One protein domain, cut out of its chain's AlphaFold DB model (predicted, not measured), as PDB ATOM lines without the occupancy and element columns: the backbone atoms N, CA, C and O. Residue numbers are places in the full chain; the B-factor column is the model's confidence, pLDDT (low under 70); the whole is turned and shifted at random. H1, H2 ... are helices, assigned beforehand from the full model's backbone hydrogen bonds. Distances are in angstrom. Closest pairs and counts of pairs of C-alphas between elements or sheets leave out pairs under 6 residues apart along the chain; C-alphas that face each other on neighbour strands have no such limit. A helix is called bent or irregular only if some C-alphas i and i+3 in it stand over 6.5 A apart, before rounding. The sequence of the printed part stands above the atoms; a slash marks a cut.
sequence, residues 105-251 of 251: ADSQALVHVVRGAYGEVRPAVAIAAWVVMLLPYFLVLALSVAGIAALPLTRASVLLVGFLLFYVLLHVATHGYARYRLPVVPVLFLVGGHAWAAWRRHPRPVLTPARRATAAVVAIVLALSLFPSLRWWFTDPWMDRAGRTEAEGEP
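This is residues 105 to 251 of the 251 residues of an uncharacterized protein of Acidobacteria bacterium RBG_16_70_10 (UniProt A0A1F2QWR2). A long bent helix, H2, makes the backbone of an elongated helical body: H5 packs on its later arm, kinked H4 crosses that arm, and H3 packs on the first part of H4. Short H1 folds beside H2's first arm. The 147 printed residues hold five named helices, H1 to H5 in order, and no named strand; the class is all helix. The whole is loose, with a radius of gyration of the C-alphas of 18.5 A and spans of 58 by 33 by 22 A.

H2, residues 123 to 150, is one helix by its hydrogen bonds but bent, C-alphas 133 and 136 being 6.7 A apart; its arms are H2a, 123 to 133, and H2b, 136 to 150, 20.7 A long. H5, residues 209 to 235, likewise one helix by its hydrogen bonds, is bent, with 6.9 A between C-alphas 225 and 228; its arms are H5a, 209 to 225, 24.2 A, and H5b, 228 to 235. H4, residues 178 to 199, 29.4 A, is irregular, with C-alphas 180 and 183 7.1 A apart, and has a kink of 58 degrees near residue 185. H3 spans residues 155 to 173, 26.0 A, and H1 residues 108 to 114, from C-alpha 108 at (32.697, 3.582, 24.021). C-alpha 235 is at (13.391, 5.036, 29.742).

H2 is the hub. H2b touches H4 residues 188 to 198 at a steep tilt of 54 degrees, closest C-alphas Ser 144 and Gly 192, 3.9 A. H2b touches H5a, opposite ways at 24 degrees, closest C-alphas Ala 149 and Arg 211, 4.7 A. H3 and H4, a hairpin, touch through H4 residues 180 to 187, closest C-alphas Leu 164 and Val 184, 6.1 A. H1 and H2a, also a hairpin, touch, closest C-alphas Leu 110 and Trp 130, 6.7 A. H5b touches no helix. Every O i to N i+4 pair is within hydrogen-bond range in H1, H2a, H2b, H3, H5a and H5b, and 13 of 18 in H4.

The farthest C-alphas, Pro 203 and Ala 247, are 61.8 A apart. The printed part has no cut, and no link between helices is long. Residues 236 to 251 hold no named element, and pLDDT is under 70 at residues 237 to 251.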
ATOM      1  N   ALA A 105      25.184  11.618  25.118       94.31
ATOM      2  CA  ALA A 105      25.528  11.232  26.487       94.31
ATOM      3  C   ALA A 105      25.952   9.753  26.584       94.31
ATOM      4  O   ALA A 105      25.321   8.954  27.275       94.31
ATOM      5  N   ASP A 106      27.018   9.398  25.875       91.75
ATOM      6  CA  ASP A 106      27.534   8.039  25.784       91.75
ATOM      7  C   ASP A 106      29.071   8.019  25.735       91.75
ATOM      8  O   ASP A 106      29.732   9.046  25.541       91.75
ATOM      9  N   SER A 107      29.665   6.848  25.935       91.62
ATOM     10  CA  SER A 107      31.094   6.585  25.796       91.62
ATOM     11  C   SER A 107      31.300   5.193  25.197       91.62
ATOM     12  O   SER A 107      30.457   4.319  25.341       91.62
ATOM     13  N   GLN A 108      32.440   4.934  24.548       89.81
ATOM     14  CA  GLN A 108      32.697   3.582  24.021       89.81
ATOM     15  C   GLN A 108      32.685   2.511  25.118       89.81
ATOM     16  O   GLN A 108      32.229   1.402  24.869       89.81
ATOM     17  N   ALA A 109      33.109   2.843  26.338       90.31
ATOM     18  CA  ALA A 109      33.032   1.912  27.456       90.31
ATOM     19  C   ALA A 109      31.577   1.598  27.848       90.31
ATOM     20  O   ALA A 109      31.260   0.449  28.133       90.31
ATOM     21  N   LEU A 110      30.682   2.587  27.803       91.31
ATOM     22  CA  LEU A 110      29.259   2.383  28.076       91.31
ATOM     23  C   LEU A 110      28.569   1.594  26.957       91.31
ATOM     24  O   LEU A 110      27.828   0.662  27.252       91.31
ATOM     25  N   VAL A 111      28.903   1.869  25.693       88.50
ATOM     26  CA  VAL A 111      28.477   1.044  24.550       88.50
ATOM     27  C   VAL A 111      28.882  -0.419  24.751       88.50
ATOM     28  O   VAL A 111      28.084  -1.316  24.495       88.50
ATOM     29  N   HIS A 112      30.097  -0.682  25.234       89.69
ATOM     30  CA  HIS A 112      30.556  -2.043  25.522       89.69
ATOM     31  C   HIS A 112      29.794  -2.707  26.675       89.69
ATOM     32  O   HIS A 112      29.494  -3.894  26.578       89.69
ATOM     33  N   VAL A 113      29.431  -1.957  27.721       89.75
ATOM     34  CA  VAL A 113      28.559  -2.453  28.800       89.75
ATOM     35  C   VAL A 113      27.186  -2.843  28.250       89.75
ATOM     36  O   VAL A 113      26.725  -3.951  28.498       89.75
ATOM     37  N   VAL A 114      26.562  -1.969  27.456       85.50
ATOM     38  CA  VAL A 114      25.239  -2.214  26.850       85.50
ATOM     39  C   VAL A 114      25.268  -3.413  25.899       85.50
ATOM     40  O   VAL A 114      24.318  -4.186  25.852       85.50
ATOM     41  N   ARG A 115      26.368  -3.592  25.160       84.56
ATOM     42  CA  ARG A 115      26.571  -4.716  24.234       84.56
ATOM     43  C   ARG A 115      26.991  -6.023  24.917       84.56
ATOM     44  O   ARG A 115      27.292  -6.982  24.220       84.56
ATOM     45  N   GLY A 116      27.088  -6.060  26.247       87.38
ATOM     46  CA  GLY A 116      27.493  -7.265  26.975       87.38
ATOM     47  C   GLY A 116      28.959  -7.666  26.775       87.38
ATOM     48  O   GLY A 116      29.339  -8.783  27.113       87.38
ATOM     49  N   ALA A 117      29.822  -6.771  26.280       89.25
ATOM     50  CA  ALA A 117      31.236  -7.079  26.026       89.25
ATOM     51  C   ALA A 117      32.035  -7.390  27.310       89.25
ATOM     52  O   ALA A 117      33.142  -7.920  27.241       89.25
ATOM     53  N   TYR A 118      31.476  -7.055  28.476       88.69
ATOM     54  CA  TYR A 118      32.029  -7.361  29.797       88.69
ATOM     55  C   TYR A 118      31.206  -8.416  30.561       88.69
ATOM     56  O   TYR A 118      31.382  -8.564  31.768       88.69
ATOM     57  N   GLY A 119      30.307  -9.132  29.876       89.12
ATOM     58  CA  GLY A 119      29.323 -10.022  30.494       89.12
ATOM     59  C   GLY A 119      28.137  -9.272  31.108       89.12
ATOM     60  O   GLY A 119      27.917  -8.090  30.833       89.12
ATOM     61  N   GLU A 120      27.362  -9.967  31.942       87.62
ATOM     62  CA  GLU A 120      26.216  -9.381  32.641       87.62
ATOM     63  C   GLU A 120      26.672  -8.343  33.676       87.62
ATOM     64  O   GLU A 120      27.348  -8.654  34.660       87.62
ATOM     65  N   VAL A 121      26.269  -7.088  33.478       89.12
ATOM     66  CA  VAL A 121      26.559  -5.992  34.408       89.12
ATOM     67  C   VAL A 121      25.298  -5.642  35.181       89.12
ATOM     68  O   VAL A 121      24.265  -5.312  34.604       89.12
ATOM     69  N   ARG A 122      25.391  -5.656  36.517       89.38
ATOM     70  CA  ARG A 122      24.276  -5.249  37.381       89.38
ATOM     71  C   ARG A 122      23.833  -3.812  37.047       89.38
ATOM     72  O   ARG A 122      24.699  -2.935  36.973       89.38
ATOM     73  N   PRO A 123      22.521  -3.518  36.992       86.94
ATOM     74  CA  PRO A 123      21.981  -2.190  36.665       86.94
ATOM     75  C   PRO A 123      22.651  -1.038  37.409       86.94
ATOM     76  O   PRO A 123      23.080  -0.053  36.814       86.94
ATOM     77  N   ALA A 124      22.786  -1.186  38.728       90.31
ATOM     78  CA  ALA A 124      23.372  -0.164  39.584       90.31
ATOM     79  C   ALA A 124      24.839   0.133  39.226       90.31
ATOM     80  O   ALA A 124      25.265   1.281  39.301       90.31
ATOM     81  N   VAL A 125      25.600  -0.885  38.808       91.94
ATOM     82  CA  VAL A 125      27.006  -0.733  38.404       91.94
ATOM     83  C   VAL A 125      27.098  -0.006  37.070       91.94
ATOM     84  O   VAL A 125      27.917   0.895  36.923       91.94
ATOM     85  N   ALA A 126      26.235  -0.343  36.116       89.81
ATOM     86  CA  ALA A 126      26.195   0.327  34.824       89.81
ATOM     87  C   ALA A 126      25.735   1.796  34.942       89.81
ATOM     88  O   ALA A 126      26.357   2.671  34.345       89.81
ATOM     89  N   ILE A 127      24.748   2.099  35.796       90.69
ATOM     90  CA  ILE A 127      24.365   3.485  36.123       90.69
ATOM     91  C   ILE A 127      25.520   4.220  36.820       90.69
ATOM     92  O   ILE A 127      25.818   5.363  36.480       90.69
ATOM     93  N   ALA A 128      26.211   3.580  37.767       93.25
ATOM     94  CA  ALA A 128      27.369   4.184  38.422       93.25
ATOM     95  C   ALA A 128      28.496   4.481  37.418       93.25
ATOM     96  O   ALA A 128      29.046   5.582  37.428       93.25
ATOM     97  N   ALA A 129      28.800   3.547  36.511       93.44
ATOM     98  CA  ALA A 129      29.765   3.747  35.434       93.44
ATOM     99  C   ALA A 129      29.350   4.912  34.524       93.44
ATOM    100  O   ALA A 129      30.177   5.765  34.206       93.44
ATOM    101  N   TRP A 130      28.065   4.995  34.174       94.19
ATOM    102  CA  TRP A 130      27.504   6.098  33.400       94.19
ATOM    103  C   TRP A 130      27.734   7.449  34.084       94.19
ATOM    104  O   TRP A 130      28.299   8.360  33.477       94.19
ATOM    105  N   VAL A 131      27.386   7.560  35.373       95.19
ATOM    106  CA  VAL A 131      27.581   8.787  36.163       95.19
ATOM    107  C   VAL A 131      29.060   9.152  36.236       95.19
ATOM    108  O   VAL A 131      29.419  10.292  35.948       95.19
ATOM    109  N   VAL A 132      29.933   8.200  36.573       96.25
ATOM    110  CA  VAL A 132      31.381   8.437  36.698       96.25
ATOM    111  C   VAL A 132      31.988   8.911  35.377       96.25
ATOM    112  O   VAL A 132      32.814   9.822  35.374       96.25
ATOM    113  N   MET A 133      31.574   8.329  34.249       94.25
ATOM    114  CA  MET A 133      32.125   8.670  32.937       94.25
ATOM    115  C   MET A 133      31.575   9.986  32.381       94.25
ATOM    116  O   MET A 133      32.316  10.728  31.733       94.25
ATOM    117  N   LEU A 134      30.293  10.288  32.604       95.75
ATOM    118  CA  LEU A 134      29.621  11.398  31.923       95.75
ATOM    119  C   LEU A 134      29.416  12.636  32.790       95.75
ATOM    120  O   LEU A 134      29.346  13.733  32.238       95.75
ATOM    121  N   LEU A 135      29.408  12.523  34.121       96.56
ATOM    122  CA  LEU A 135      29.324  13.698  34.991       96.56
ATOM    123  C   LEU A 135      30.470  14.695  34.731       96.56
ATOM    124  O   LEU A 135      30.170  15.872  34.522       96.56
ATOM    125  N   PRO A 136      31.758  14.286  34.650       97.06
ATOM    126  CA  PRO A 136      32.836  15.221  34.326       97.06
ATOM    127  C   PRO A 136      32.634  15.895  32.965       97.06
ATOM    128  O   PRO A 136      32.887  17.090  32.812       97.06
ATOM    129  N   TYR A 137      32.127  15.146  31.986       96.38
ATOM    130  CA  TYR A 137      31.816  15.664  30.660       96.38
ATOM    131  C   TYR A 137      30.702  16.722  30.704       96.38
ATOM    132  O   TYR A 137      30.877  17.804  30.141       96.38
ATOM    133  N   PHE A 138      29.607  16.487  31.434       97.56
ATOM    134  CA  PHE A 138      28.540  17.481  31.599       97.56
ATOM    135  C   PHE A 138      29.013  18.740  32.323       97.56
ATOM    136  O   PHE A 138      28.665  19.845  31.908       97.56
ATOM    137  N   LEU A 139      29.846  18.596  33.356       97.44
ATOM    138  CA  LEU A 139      30.435  19.741  34.054       97.44
ATOM    139  C   LEU A 139      31.290  20.588  33.107       97.44
ATOM    140  O   LEU A 139      31.198  21.815  33.106       97.44
ATOM    141  N   VAL A 140      32.082  19.943  32.252       97.81
ATOM    142  CA  VAL A 140      32.922  20.622  31.258       97.81
ATOM    143  C   VAL A 140      32.078  21.321  30.200       97.81
ATOM    144  O   VAL A 140      32.393  22.456  29.843       97.81
ATOM    145  N   LEU A 141      30.988  20.708  29.730       97.88
ATOM    146  CA  LEU A 141      30.051  21.360  28.813       97.88
ATOM    147  C   LEU A 141      29.393  22.586  29.451       97.88
ATOM    148  O   LEU A 141      29.397  23.659  28.848       97.88
ATOM    149  N   ALA A 142      28.894  22.462  30.683       97.31
ATOM    150  CA  ALA A 142      28.274  23.568  31.409       97.31
ATOM    151  C   ALA A 142      29.255  24.737  31.616       97.31
ATOM    152  O   ALA A 142      28.926  25.894  31.340       97.31
ATOM    153  N   LEU A 143      30.494  24.439  32.023       97.50
ATOM    154  CA  LEU A 143      31.550  25.444  32.139       97.50
ATOM    155  C   LEU A 143      31.915  26.046  30.777       97.50
ATOM    156  O   LEU A 143      32.130  27.252  30.690       97.50
ATOM    157  N   SER A 144      31.952  25.249  29.708       97.56
ATOM    158  CA  SER A 144      32.256  25.731  28.355       97.56
ATOM    159  C   SER A 144      31.200  26.711  27.849       97.56
ATOM    160  O   SER A 144      31.551  27.742  27.282       97.56
ATOM    161  N   VAL A 145      29.915  26.448  28.110       97.19
ATOM    162  CA  VAL A 145      28.814  27.378  27.805       97.19
ATOM    163  C   VAL A 145      29.032  28.723  28.501       97.19
ATOM    164  O   VAL A 145      28.981  29.773  27.855       97.19
ATOM    165  N   ALA A 146      29.335  28.706  29.803       95.62
ATOM    166  CA  ALA A 146      29.659  29.924  30.546       95.62
ATOM    167  C   ALA A 146      30.927  30.613  29.999       95.62
ATOM    168  O   ALA A 146      30.994  31.842  29.905       95.62
ATOM    169  N   GLY A 147      31.916  29.824  29.582       95.75
ATOM    170  CA  GLY A 147      33.174  30.289  29.009       95.75
ATOM    171  C   GLY A 147      32.999  31.012  27.684       95.75
ATOM    172  O   GLY A 147      33.625  32.050  27.487       95.75
ATOM    173  N   ILE A 148      32.102  30.534  26.816       94.38
ATOM    174  CA  ILE A 148      31.758  31.191  25.547       94.38
ATOM    175  C   ILE A 148      31.209  32.600  25.800       94.38
ATOM    176  O   ILE A 148      31.630  33.542  25.130       94.38
ATOM    177  N   ALA A 149      30.340  32.789  26.801       93.44
ATOM    178  CA  ALA A 149      29.855  34.126  27.161       93.44
ATOM    179  C   ALA A 149      30.981  35.047  27.666       93.44
ATOM    180  O   ALA A 149      30.994  36.250  27.384       93.44
ATOM    181  N   ALA A 150      31.940  34.500  28.415       93.19
ATOM    182  CA  ALA A 150      33.041  35.259  29.004       93.19
ATOM    183  C   ALA A 150      34.245  35.457  28.061       93.19
ATOM    184  O   ALA A 150      35.150  36.235  28.384       93.19
ATOM    185  N   LEU A 151      34.292  34.775  26.914       93.69
ATOM    186  CA  LEU A 151      35.466  34.749  26.046       93.69
ATOM    187  C   LEU A 151      35.720  36.139  25.431       93.69
ATOM    188  O   LEU A 151      34.800  36.764  24.893       93.69
ATOM    189  N   PRO A 152      36.945  36.686  25.510       92.81
ATOM    190  CA  PRO A 152      37.271  37.915  24.799       92.81
ATOM    191  C   PRO A 152      37.350  37.635  23.293       92.81
ATOM    192  O   PRO A 152      37.782  36.561  22.878       92.81
ATOM    193  N   LEU A 153      36.967  38.601  22.454       94.00
ATOM    194  CA  LEU A 153      37.051  38.451  21.000       94.00
ATOM    195  C   LEU A 153      38.490  38.707  20.530       94.00
ATOM    196  O   LEU A 153      38.811  39.734  19.942       94.00
ATOM    197  N   THR A 154      39.383  37.780  20.865       95.88
ATOM    198  CA  THR A 154      40.787  37.808  20.445       95.88
ATOM    199  C   THR A 154      41.004  36.865  19.272       95.88
ATOM    200  O   THR A 154      40.234  35.927  19.062       95.88
ATOM    201  N   ARG A 155      42.110  37.041  18.542       95.12
ATOM    202  CA  ARG A 155      42.499  36.110  17.475       95.12
ATOM    203  C   ARG A 155      42.576  34.660  17.965       95.12
ATOM    204  O   ARG A 155      42.122  33.767  17.261       95.12
ATOM    205  N   ALA A 156      43.127  34.424  19.157       94.81
ATOM    206  CA  ALA A 156      43.234  33.081  19.725       94.81
ATOM    207  C   ALA A 156      41.851  32.473  19.998       94.81
ATOM    208  O   ALA A 156      41.582  31.343  19.606       94.81
ATOM    209  N   SER A 157      40.951  33.253  20.596       95.06
ATOM    210  CA  SER A 157      39.571  32.847  20.873       95.06
ATOM    211  C   SER A 157      38.794  32.526  19.596       95.06
ATOM    212  O   SER A 157      38.115  31.504  19.537       95.06
ATOM    213  N   VAL A 158      38.944  33.348  18.553       95.62
ATOM    214  CA  VAL A 158      38.339  33.100  17.236       95.62
ATOM    215  C   VAL A 158      38.893  31.824  16.606       95.62
ATOM    216  O   VAL A 158      38.119  31.034  16.080       95.62
ATOM    217  N   LEU A 159      40.205  31.580  16.686       95.06
ATOM    218  CA  LEU A 159      40.809  30.350  16.162       95.06
ATOM    219  C   LEU A 159      40.331  29.103  16.916       95.06
ATOM    220  O   LEU A 159      40.028  28.101  16.279       95.06
ATOM    221  N   LEU A 160      40.221  29.165  18.246       95.56
ATOM    222  CA  LEU A 160      39.741  28.048  19.066       95.56
ATOM    223  C   LEU A 160      38.270  27.722  18.789       95.56
ATOM    224  O   LEU A 160      37.932  26.568  18.529       95.56
ATOM    225  N   VAL A 161      37.397  28.734  18.807       95.19
ATOM    226  CA  VAL A 161      35.964  28.554  18.523       95.19
ATOM    227  C   VAL A 161      35.744  28.174  17.058       95.19
ATOM    228  O   VAL A 161      34.927  27.308  16.767       95.19
ATOM    229  N   GLY A 162      36.505  28.769  16.138       96.75
ATOM    230  CA  GLY A 162      36.478  28.429  14.719       96.75
ATOM    231  C   GLY A 162      36.907  26.988  14.461       96.75
ATOM    232  O   GLY A 162      36.232  26.292  13.711       96.75
ATOM    233  N   PHE A 163      37.966  26.508  15.122       96.50
ATOM    234  CA  PHE A 163      38.371  25.101  15.067       96.50
ATOM    235  C   PHE A 163      37.283  24.177  15.621       96.50
ATOM    236  O   PHE A 163      36.946  23.196  14.966       96.50
ATOM    237  N   LEU A 164      36.706  24.501  16.785       97.25
ATOM    238  CA  LEU A 164      35.606  23.732  17.372       97.25
ATOM    239  C   LEU A 164      34.429  23.626  16.393       97.25
ATOM    240  O   LEU A 164      33.959  22.525  16.116       97.25
ATOM    241  N   LEU A 165      33.990  24.757  15.834       96.81
ATOM    242  CA  LEU A 165      32.890  24.802  14.875       96.81
ATOM    243  C   LEU A 165      33.224  24.020  13.601       96.81
ATOM    244  O   LEU A 165      32.432  23.184  13.181       96.81
ATOM    245  N   PHE A 166      34.401  24.245  13.015       97.69
ATOM    246  CA  PHE A 166      34.872  23.518  11.837       97.69
ATOM    247  C   PHE A 166      34.873  22.005  12.072       97.69
ATOM    248  O   PHE A 166      34.352  21.251  11.254       97.69
ATOM    249  N   TYR A 167      35.422  21.559  13.200       97.69
ATOM    250  CA  TYR A 167      35.551  20.143  13.513       97.69
ATOM    251  C   TYR A 167      34.186  19.479  13.742       97.69
ATOM    252  O   TYR A 167      33.953  18.370  13.255       97.69
ATOM    253  N   VAL A 168      33.270  20.159  14.442       96.81
ATOM    254  CA  VAL A 168      31.882  19.697  14.610       96.81
ATOM    255  C   VAL A 168      31.193  19.614  13.252       96.81
ATOM    256  O   VAL A 168      30.640  18.570  12.922       96.81
ATOM    257  N   LEU A 169      31.274  20.662  12.426       96.94
ATOM    258  CA  LEU A 169      30.649  20.683  11.101       96.94
ATOM    259  C   LEU A 169      31.219  19.614  10.162       96.94
ATOM    260  O   LEU A 169      30.467  19.029   9.389       96.94
ATOM    261  N   LEU A 170      32.513  19.302  10.257       96.75
ATOM    262  CA  LEU A 170      33.129  18.206   9.508       96.75
ATOM    263  C   LEU A 170      32.498  16.850   9.864       96.75
ATOM    264  O   LEU A 170      32.221  16.043   8.973       96.75
ATOM    265  N   HIS A 171      32.239  16.598  11.149       96.44
ATOM    266  CA  HIS A 171      31.588  15.366  11.603       96.44
ATOM    267  C   HIS A 171      30.089  15.368  11.317       96.44
ATOM    268  O   HIS A 171      29.539  14.334  10.957       96.44
ATOM    269  N   VAL A 172      29.438  16.531  11.368       95.94
ATOM    270  CA  VAL A 172      28.061  16.679  10.891       95.94
ATOM    271  C   VAL A 172      27.975  16.348   9.404       95.94
ATOM    272  O   VAL A 172      27.102  15.591   9.018       95.94
ATOM    273  N   ALA A 173      28.886  16.842   8.565       96.56
ATOM    274  CA  ALA A 173      28.889  16.556   7.129       96.56
ATOM    275  C   ALA A 173      29.207  15.084   6.806       96.56
ATOM    276  O   ALA A 173      28.728  14.533   5.816       96.56
ATOM    277  N   THR A 174      30.020  14.439   7.638       95.19
ATOM    278  CA  THR A 174      30.383  13.028   7.485       95.19
ATOM    279  C   THR A 174      29.512  12.181   8.402       95.19
ATOM    280  O   THR A 174      28.354  11.929   8.073       95.19
ATOM    281  N   HIS A 175      30.028  11.789   9.563       94.25
ATOM    282  CA  HIS A 175      29.330  10.989  10.555       94.25
ATOM    283  C   HIS A 175      29.667  11.477  11.972       94.25
ATOM    284  O   HIS A 175      30.833  11.493  12.377       94.25
ATOM    285  N   GLY A 176      28.642  11.882  12.721       92.12
ATOM    286  CA  GLY A 176      28.718  12.211  14.137       92.12
ATOM    287  C   GLY A 176      28.650  10.938  14.970       92.12
ATOM    288  O   GLY A 176      27.860  10.048  14.681       92.12
ATOM    289  N   TYR A 177      29.518  10.835  15.972       91.19
ATOM    290  CA  TYR A 177      29.504   9.749  16.946       91.19
ATOM    291  C   TYR A 177      30.255  10.201  18.198       91.19
ATOM    292  O   TYR A 177      31.253  10.921  18.081       91.19
ATOM    293  N   ALA A 178      29.838   9.752  19.384       92.31
ATOM    294  CA  ALA A 178      30.359  10.249  20.661       92.31
ATOM    295  C   ALA A 178      31.896  10.195  20.772       92.31
ATOM    296  O   ALA A 178      32.521  11.104  21.314       92.31
ATOM    297  N   ARG A 179      32.548   9.166  20.212       92.56
ATOM    298  CA  ARG A 179      34.021   9.038  20.263       92.56
ATOM    299  C   ARG A 179      34.754  10.096  19.438       92.56
ATOM    300  O   ARG A 179      35.912  10.401  19.716       92.56
ATOM    301  N   TYR A 180      34.099  10.671  18.432       93.88
ATOM    302  CA  TYR A 180      34.716  11.663  17.559       93.88
ATOM    303  C   TYR A 180      34.853  13.031  18.217       93.88
ATOM    304  O   TYR A 180      35.604  13.855  17.705       93.88
ATOM    305  N   ARG A 181      34.230  13.265  19.378       95.19
ATOM    306  CA  ARG A 181      34.406  14.513  20.130       95.19
ATOM    307  C   ARG A 181      35.738  14.617  20.873       95.19
ATOM    308  O   ARG A 181      36.090  15.710  21.301       95.19
ATOM    309  N   LEU A 182      36.492  13.524  21.034       94.44
ATOM    310  CA  LEU A 182      37.739  13.530  21.818       94.44
ATOM    311  C   LEU A 182      38.714  14.657  21.413       94.44
ATOM    312  O   LEU A 182      39.209  15.337  22.311       94.44
ATOM    313  N   PRO A 183      38.933  14.961  20.117       95.69
ATOM    314  CA  PRO A 183      39.841  16.040  19.722       95.69
ATOM    315  C   PRO A 183      39.355  17.454  20.062       95.69
ATOM    316  O   PRO A 183      40.171  18.372  20.112       95.69
ATOM    317  N   VAL A 184      38.056  17.656  20.314       97.38
ATOM    318  CA  VAL A 184      37.524  18.973  20.709       97.38
ATOM    319  C   VAL A 184      37.449  19.168  22.222       97.38
ATOM    320  O   VAL A 184      37.352  20.305  22.682       97.38
ATOM    321  N   VAL A 185      37.566  18.098  23.013       96.69
ATOM    322  CA  VAL A 185      37.533  18.164  24.484       96.69
ATOM    323  C   VAL A 185      38.590  19.119  25.069       96.69
ATOM    324  O   VAL A 185      38.221  19.916  25.932       96.69
ATOM    325  N   PRO A 186      39.855  19.161  24.599       97.50
ATOM    326  CA  PRO A 186      40.828  20.135  25.101       97.50
ATOM    327  C   PRO A 186      40.393  21.593  24.906       97.50
ATOM    328  O   PRO A 186      40.644  22.435  25.765       97.50
ATOM    329  N   VAL A 187      39.696  21.904  23.809       97.75
ATOM    330  CA  VAL A 187      39.165  23.254  23.567       97.75
ATOM    331  C   VAL A 187      38.053  23.577  24.561       97.75
ATOM    332  O   VAL A 187      38.038  24.673  25.117       97.75
ATOM    333  N   LEU A 188      37.172  22.615  24.843       97.88
ATOM    334  CA  LEU A 188      36.145  22.749  25.880       97.88
ATOM    335  C   LEU A 188      36.776  22.976  27.261       97.88
ATOM    336  O   LEU A 188      36.350  23.867  27.988       97.88
ATOM    337  N   PHE A 189      37.855  22.264  27.603       98.12
ATOM    338  CA  PHE A 189      38.591  22.511  28.847       98.12
ATOM    339  C   PHE A 189      39.175  23.923  28.917       98.12
ATOM    340  O   PHE A 189      39.039  24.578  29.948       98.12
ATOM    341  N   LEU A 190      39.789  24.422  27.839       97.62
ATOM    342  CA  LEU A 190      40.340  25.781  27.808       97.62
ATOM    343  C   LEU A 190      39.243  26.840  27.979       97.62
ATOM    344  O   LEU A 190      39.396  27.780  28.760       97.62
ATOM    345  N   VAL A 191      38.120  26.677  27.279       97.25
ATOM    346  CA  VAL A 191      36.983  27.602  27.351       97.25
ATOM    347  C   VAL A 191      36.304  27.535  28.722       97.25
ATOM    348  O   VAL A 191      36.054  28.573  29.336       97.25
ATOM    349  N   GLY A 192      36.057  26.336  29.250       97.19
ATOM    350  CA  GLY A 192      35.488  26.141  30.584       97.19
ATOM    351  C   GLY A 192      36.405  26.626  31.707       97.19
ATOM    352  O   GLY A 192      35.948  27.275  32.647       97.19
ATOM    353  N   GLY A 193      37.715  26.405  31.580       97.00
ATOM    354  CA  GLY A 193      38.728  26.923  32.498       97.00
ATOM    355  C   GLY A 193      38.782  28.450  32.508       97.00
ATOM    356  O   GLY A 193      38.885  29.056  33.576       97.00
ATOM    357  N   HIS A 194      38.620  29.092  31.344       95.69
ATOM    358  CA  HIS A 194      38.468  30.549  31.260       95.69
ATOM    359  C   HIS A 194      37.228  31.036  32.017       95.69
ATOM    360  O   HIS A 194      37.322  32.007  32.767       95.69
ATOM    361  N   ALA A 195      36.091  30.342  31.890       94.81
ATOM    362  CA  ALA A 195      34.873  30.648  32.649       94.81
ATOM    363  C   ALA A 195      35.116  30.589  34.162       94.81
ATOM    364  O   ALA A 195      34.780  31.517  34.899       94.81
ATOM    365  N   TRP A 196      35.746  29.504  34.613       95.69
ATOM    366  CA  TRP A 196      36.069  29.274  36.013       95.69
ATOM    367  C   TRP A 196      36.999  30.352  36.577       95.69
ATOM    368  O   TRP A 196      36.732  30.924  37.636       95.69
ATOM    369  N   ALA A 197      38.065  30.685  35.846       95.62
ATOM    370  CA  ALA A 197      38.994  31.741  36.230       95.62
ATOM    371  C   ALA A 197      38.308  33.115  36.267       95.62
ATOM    372  O   ALA A 197      38.521  33.884  37.202       95.62
ATOM    373  N   ALA A 198      37.460  33.419  35.282       92.44
ATOM    374  CA  ALA A 198      36.706  34.664  35.222       92.44
ATOM    375  C   ALA A 198      35.708  34.802  36.383       92.44
ATOM    376  O   ALA A 198      35.562  35.894  36.930       92.44
ATOM    377  N   TRP A 199      35.062  33.709  36.797       90.94
ATOM    378  CA  TRP A 199      34.128  33.708  37.925       90.94
ATOM    379  C   TRP A 199      34.822  33.987  39.268       90.94
ATOM    380  O   TRP A 199      34.247  34.644  40.139       90.94
ATOM    381  N   ARG A 200      36.076  33.547  39.420       94.00
ATOM    382  CA  ARG A 200      36.896  33.786  40.619       94.00
ATOM    383  C   ARG A 200      37.519  35.184  40.691       94.00
ATOM    384  O   ARG A 200      38.082  35.534  41.723       94.00
ATOM    385  N   ARG A 201      37.456  35.982  39.621       92.25
ATOM    386  CA  ARG A 201      37.977  37.357  39.617       92.25
ATOM    387  C   ARG A 201      36.981  38.328  40.252       92.25
ATOM    388  O   ARG A 201      35.774  38.226  40.041       92.25
ATOM    389  N   HIS A 202      37.520  39.305  40.977       86.56
ATOM    390  CA  HIS A 202      36.777  40.432  41.533       86.56
ATOM    391  C   HIS A 202      37.342  41.751  40.970       86.56
ATOM    392  O   HIS A 202      38.550  41.961  41.076       86.56
ATOM    393  N   PRO A 203      36.508  42.631  40.379       85.81
ATOM    394  CA  PRO A 203      35.085  42.437  40.080       85.81
ATOM    395  C   PRO A 203      34.853  41.402  38.963       85.81
ATOM    396  O   PRO A 203      35.717  41.161  38.117       85.81
ATOM    397  N   ARG A 204      33.666  40.782  38.960       87.50
ATOM    398  CA  ARG A 204      33.267  39.833  37.911       87.50
ATOM    399  C   ARG A 204      33.080  40.562  36.574       87.50
ATOM    400  O   ARG A 204      32.616  41.703  36.573       87.50
ATOM    401  N   PRO A 205      33.374  39.916  35.432       85.00
ATOM    402  CA  PRO A 205      33.139  40.526  34.131       85.00
ATOM    403  C   PRO A 205      31.642  40.748  33.896       85.00
ATOM    404  O   PRO A 205      30.829  39.837  34.063       85.00
ATOM    405  N   VAL A 206      31.278  41.956  33.465       88.69
ATOM    406  CA  VAL A 206      29.903  42.276  33.066       88.69
ATOM    407  C   VAL A 206      29.641  41.673  31.686       88.69
ATOM    408  O   VAL A 206      30.304  42.011  30.705       88.69
ATOM    409  N   LEU A 207      28.677  40.754  31.603       92.06
ATOM    410  CA  LEU A 207      28.292  40.113  30.346       92.06
ATOM    411  C   LEU A 207      27.284  40.981  29.588       92.06
ATOM    412  O   LEU A 207      26.222  41.321  30.111       92.06
ATOM    413  N   THR A 208      27.578  41.286  28.325       94.44
ATOM    414  CA  THR A 208      26.627  41.981  27.448       94.44
ATOM    415  C   THR A 208      25.409  41.089  27.141       94.44
ATOM    416  O   THR A 208      25.527  39.857  27.148       94.44
ATOM    417  N   PRO A 209      24.228  41.664  26.829       96.00
ATOM    418  CA  PRO A 209      23.051  40.889  26.421       96.00
ATOM    419  C   PRO A 209      23.329  39.906  25.274       96.00
ATOM    420  O   PRO A 209      22.926  38.749  25.360       96.00
ATOM    421  N   ALA A 210      24.101  40.317  24.262       94.56
ATOM    422  CA  ALA A 210      24.458  39.468  23.122       94.56
ATOM    423  C   ALA A 210      25.266  38.219  23.528       94.56
ATOM    424  O   ALA A 210      25.023  37.122  23.023       94.56
ATOM    425  N   ARG A 211      26.198  38.353  24.481       94.19
ATOM    426  CA  ARG A 211      26.989  37.220  24.993       94.19
ATOM    427  C   ARG A 211      26.130  36.240  25.789       94.19
ATOM    428  O   ARG A 211      26.295  35.032  25.644       94.19
ATOM    429  N   ARG A 212      25.182  36.753  26.583       95.06
ATOM    430  CA  ARG A 212      24.201  35.924  27.302       95.06
ATOM    431  C   ARG A 212      23.299  35.163  26.334       95.06
ATOM    432  O   ARG A 212      23.123  33.964  26.505       95.06
ATOM    433  N   ALA A 213      22.802  35.835  25.295       96.38
ATOM    434  CA  ALA A 213      22.005  35.200  24.249       96.38
ATOM    435  C   ALA A 213      22.796  34.102  23.520       96.38
ATOM    436  O   ALA A 213      22.291  32.999  23.346       96.38
ATOM    437  N   THR A 214      24.064  34.360  23.183       95.00
ATOM    438  CA  THR A 214      24.943  33.362  22.547       95.00
ATOM    439  C   THR A 214      25.101  32.118  23.423       95.00
ATOM    440  O   THR A 214      24.894  31.006  22.948       95.00
ATOM    441  N   ALA A 215      25.411  32.283  24.714       95.62
ATOM    442  CA  ALA A 215      25.518  31.145  25.628       95.62
ATOM    443  C   ALA A 215      24.183  30.416  25.820       95.62
ATOM    444  O   ALA A 215      24.181  29.191  25.862       95.62
ATOM    445  N   ALA A 216      23.054  31.130  25.874       97.25
ATOM    446  CA  ALA A 216      21.734  30.510  25.948       97.25
ATOM    447  C   ALA A 216      21.440  29.650  24.709       97.25
ATOM    448  O   ALA A 216      21.004  28.513  24.852       97.25
ATOM    449  N   VAL A 217      21.748  30.143  23.505       97.31
ATOM    450  CA  VAL A 217      21.601  29.370  22.260       97.31
ATOM    451  C   VAL A 217      22.472  28.115  22.295       97.31
ATOM    452  O   VAL A 217      21.973  27.025  22.026       97.31
ATOM    453  N   VAL A 218      23.748  28.232  22.680       97.25
ATOM    454  CA  VAL A 218      24.640  27.065  22.792       97.25
ATOM    455  C   VAL A 218      24.125  26.074  23.839       97.25
ATOM    456  O   VAL A 218      24.112  24.872  23.581       97.25
ATOM    457  N   ALA A 219      23.655  26.556  24.993       97.94
ATOM    458  CA  ALA A 219      23.079  25.718  26.042       97.94
ATOM    459  C   ALA A 219      21.852  24.946  25.545       97.94
ATOM    460  O   ALA A 219      21.749  23.749  25.794       97.94
ATOM    461  N   ILE A 220      20.953  25.610  24.811       97.94
ATOM    462  CA  ILE A 220      19.764  24.988  24.222       97.94
ATOM    463  C   ILE A 220      20.172  23.924  23.202       97.94
ATOM    464  O   ILE A 220      19.671  22.806  23.270       97.94
ATOM    465  N   VAL A 221      21.110  24.225  22.299       96.62
ATOM    466  CA  VAL A 221      21.599  23.249  21.312       96.62
ATOM    467  C   VAL A 221      22.191  22.023  22.005       96.62
ATOM    468  O   VAL A 221      21.851  20.900  21.635       96.62
ATOM    469  N   LEU A 222      23.024  22.207  23.033       97.44
ATOM    470  CA  LEU A 222      23.592  21.092  23.796       97.44
ATOM    471  C   LEU A 222      22.516  20.308  24.552       97.44
ATOM    472  O   LEU A 222      22.525  19.083  24.501       97.44
ATOM    473  N   ALA A 223      21.562  20.979  25.198       97.19
ATOM    474  CA  ALA A 223      20.464  20.318  25.897       97.19
ATOM    475  C   ALA A 223      19.618  19.465  24.938       97.19
ATOM    476  O   ALA A 223      19.379  18.292  25.213       97.19
ATOM    477  N   LEU A 224      19.241  20.018  23.779       96.38
ATOM    478  CA  LEU A 224      18.515  19.296  22.729       96.38
ATOM    479  C   LEU A 224      19.328  18.132  22.151       96.38
ATOM    480  O   LEU A 224      18.755  17.107  21.795       96.38
ATOM    481  N   SER A 225      20.651  18.273  22.079       96.06
ATOM    482  CA  SER A 225      21.549  17.227  21.583       96.06
ATOM    483  C   SER A 225      21.708  16.072  22.573       96.06
ATOM    484  O   SER A 225      21.754  14.915  22.171       96.06
ATOM    485  N   LEU A 226      21.775  16.377  23.872       96.44
ATOM    486  CA  LEU A 226      21.962  15.393  24.940       96.44
ATOM    487  C   LEU A 226      20.664  14.675  25.320       96.44
ATOM    488  O   LEU A 226      20.697  13.509  25.720       96.44
ATOM    489  N   PHE A 227      19.525  15.362  25.205       95.88
ATOM    490  CA  PHE A 227      18.236  14.872  25.686       95.88
ATOM    491  C   PHE A 227      17.835  13.491  25.136       95.88
ATOM    492  O   PHE A 227      17.441  12.663  25.956       95.88
ATOM    493  N   PRO A 228      17.965  13.175  23.828       93.56
ATOM    494  CA  PRO A 228      17.604  11.856  23.307       93.56
ATOM    495  C   PRO A 228      18.368  10.720  23.991       93.56
ATOM    496  O   PRO A 228      17.755   9.771  24.470       93.56
ATOM    497  N   SER A 229      19.691  10.857  24.116       91.31
ATOM    498  CA  SER A 229      20.531   9.860  24.787       91.31
ATOM    499  C   SER A 229      20.278   9.772  26.286       91.31
ATOM    500  O   SER A 229      20.225   8.676  26.830       91.31
ATOM    501  N   LEU A 230      20.062  10.906  26.963       92.62
ATOM    502  CA  LEU A 230      19.709  10.908  28.383       92.62
ATOM    503  C   LEU A 230      18.391  10.173  28.605       92.62
ATOM    504  O   LEU A 230      18.322   9.276  29.437       92.62
ATOM    505  N   ARG A 231      17.361  10.512  27.824       92.25
ATOM    506  CA  ARG A 231      16.067   9.835  27.870       92.25
ATOM    507  C   ARG A 231      16.239   8.333  27.657       92.25
ATOM    508  O   ARG A 231      15.729   7.573  28.468       92.25
ATOM    509  N   TRP A 232      16.984   7.923  26.630       87.25
ATOM    510  CA  TRP A 232      17.238   6.513  26.330       87.25
ATOM    511  C   TRP A 232      17.803   5.746  27.537       87.25
ATOM    512  O   TRP A 232      17.235   4.727  27.920       87.25
ATOM    513  N   TRP A 233      18.820   6.286  28.222       84.56
ATOM    514  CA  TRP A 233      19.406   5.660  29.419       84.56
ATOM    515  C   TRP A 233      18.420   5.452  30.579       84.56
ATOM    516  O   TRP A 233      18.606   4.518  31.363       84.56
ATOM    517  N   PHE A 234      17.393   6.301  30.699       84.00
ATOM    518  CA  PHE A 234      16.425   6.263  31.804       84.00
ATOM    519  C   PHE A 234      15.073   5.633  31.448       84.00
ATOM    520  O   PHE A 234      14.339   5.261  32.360       84.00
ATOM    521  N   THR A 235      14.712   5.537  30.164       84.62
ATOM    522  CA  THR A 235      13.391   5.036  29.742       84.62
ATOM    523  C   THR A 235      13.426   3.694  29.029       84.62
ATOM    524  O   THR A 235      12.431   2.980  29.083       84.62
ATOM    525  N   ASP A 236      14.514   3.359  28.333       76.81
ATOM    526  CA  ASP A 236      14.623   2.066  27.657       76.81
ATOM    527  C   ASP A 236      15.217   1.031  28.625       76.81
ATOM    528  O   ASP A 236      16.260   1.295  29.231       76.81
ATOM    529  N   PRO A 237      14.623  -0.167  28.768       65.94
ATOM    530  CA  PRO A 237      15.250  -1.273  29.473       65.94
ATOM    531  C   PRO A 237      16.367  -1.842  28.588       65.94
ATOM    532  O   PRO A 237      16.245  -2.902  27.978       65.94
ATOM    533  N   TRP A 238      17.489  -1.125  28.489       66.06
ATOM    534  CA  TRP A 238      18.690  -1.589  27.781       66.06
ATOM    535  C   TRP A 238      19.304  -2.839  28.436       66.06
ATOM    536  O   TRP A 238      20.126  -3.513  27.821       66.06
ATOM    537  N   MET A 239      18.837  -3.213  29.631       56.91
ATOM    538  CA  MET A 239      19.132  -4.497  30.266       56.91
ATOM    539  C   MET A 239      18.343  -5.684  29.696       56.91
ATOM    540  O   MET A 239      18.831  -6.804  29.771       56.91
ATOM    541  N   ASP A 240      17.201  -5.462  29.036       55.84
ATOM    542  CA  ASP A 240      16.396  -6.536  28.426       55.84
ATOM    543  C   ASP A 240      16.863  -6.891  26.997       55.84
ATOM    544  O   ASP A 240      16.183  -7.618  26.262       55.84
ATOM    545  N   ARG A 241      17.994  -6.330  26.536       52.22
ATOM    546  CA  ARG A 241      18.541  -6.558  25.183       52.22
ATOM    547  C   ARG A 241      19.921  -7.195  25.132       52.22
ATOM    548  O   ARG A 241      20.296  -7.624  24.046       52.22
ATOM    549  N   ALA A 242      20.620  -7.356  26.256       48.47
ATOM    550  CA  ALA A 242      21.865  -8.128  26.272       48.47
ATOM    551  C   ALA A 242      21.656  -9.570  25.746       48.47
ATOM    552  O   ALA A 242      22.567 -10.140  25.163       48.47
ATOM    553  N   GLY A 243      20.430 -10.111  25.846       43.94
ATOM    554  CA  GLY A 243      20.035 -11.391  25.238       43.94
ATOM    555  C   GLY A 243      19.457 -11.330  23.811       43.94
ATOM    556  O   GLY A 243      19.091 -12.369  23.278       43.94
ATOM    557  N   ARG A 244      19.325 -10.152  23.176       44.25
ATOM    558  CA  ARG A 244      18.788 -10.001  21.800       44.25
ATOM    559  C   ARG A 244      19.856  -9.734  20.742       44.25
ATOM    560  O   ARG A 244      19.653 -10.094  19.588       44.25
ATOM    561  N   THR A 245      21.002  -9.173  21.116       46.81
ATOM    562  CA  THR A 245      22.126  -8.935  20.193       46.81
ATOM    563  C   THR A 245      22.755 -10.222  19.648       46.81
ATOM    564  O   THR A 245      23.323 -10.190  18.563       46.81
ATOM    565  N   GLU A 246      22.584 -11.370  20.317       43.84
ATOM    566  CA  GLU A 246      22.963 -12.679  19.753       43.84
ATOM    567  C   GLU A 246      22.039 -13.132  18.605       43.84
ATOM    568  O   GLU A 246      22.467 -13.892  17.740       43.84
ATOM    569  N   ALA A 247      20.793 -12.646  18.549       36.06
ATOM    570  CA  ALA A 247      19.817 -13.035  17.528       36.06
ATOM    571  C   ALA A 247      19.863 -12.158  16.260       36.06
ATOM    572  O   ALA A 247      19.389 -12.587  15.211       36.06
ATOM    573  N   GLU A 248      20.434 -10.950  16.334       38.19
ATOM    574  CA  GLU A 248      20.441  -9.980  15.224       38.19
ATOM    575  C   GLU A 248      21.753  -9.943  14.420       38.19
ATOM    576  O   GLU A 248      21.861  -9.177  13.466       38.19
ATOM    577  N   GLY A 249      22.735 -10.797  14.734       35.34
ATOM    578  CA  GLY A 249      23.909 -10.986  13.874       35.34
ATOM    579  C   GLY A 249      24.725  -9.712  13.617       35.34
ATOM    580  O   GLY A 249      25.279  -9.557  12.531       35.34
ATOM    581  N   GLU A 250      24.800  -8.797  14.588       37.66
ATOM    582  CA  GLU A 250      25.716  -7.653  14.542       37.66
ATOM    583  C   GLU A 250      27.114  -8.080  15.044       37.66
ATOM    584  O   GLU A 250      27.268  -8.306  16.247       37.66
ATOM    585  N   PRO A 251      28.145  -8.195  14.179       37.66
ATOM    586  CA  PRO A 251      29.536  -8.316  14.622       37.66
ATOM    587  C   PRO A 251      30.099  -7.016  15.229       37.66
ATOM    588  O   PRO A 251      29.655  -5.897  14.860       37.66
TER     589      PRO A 251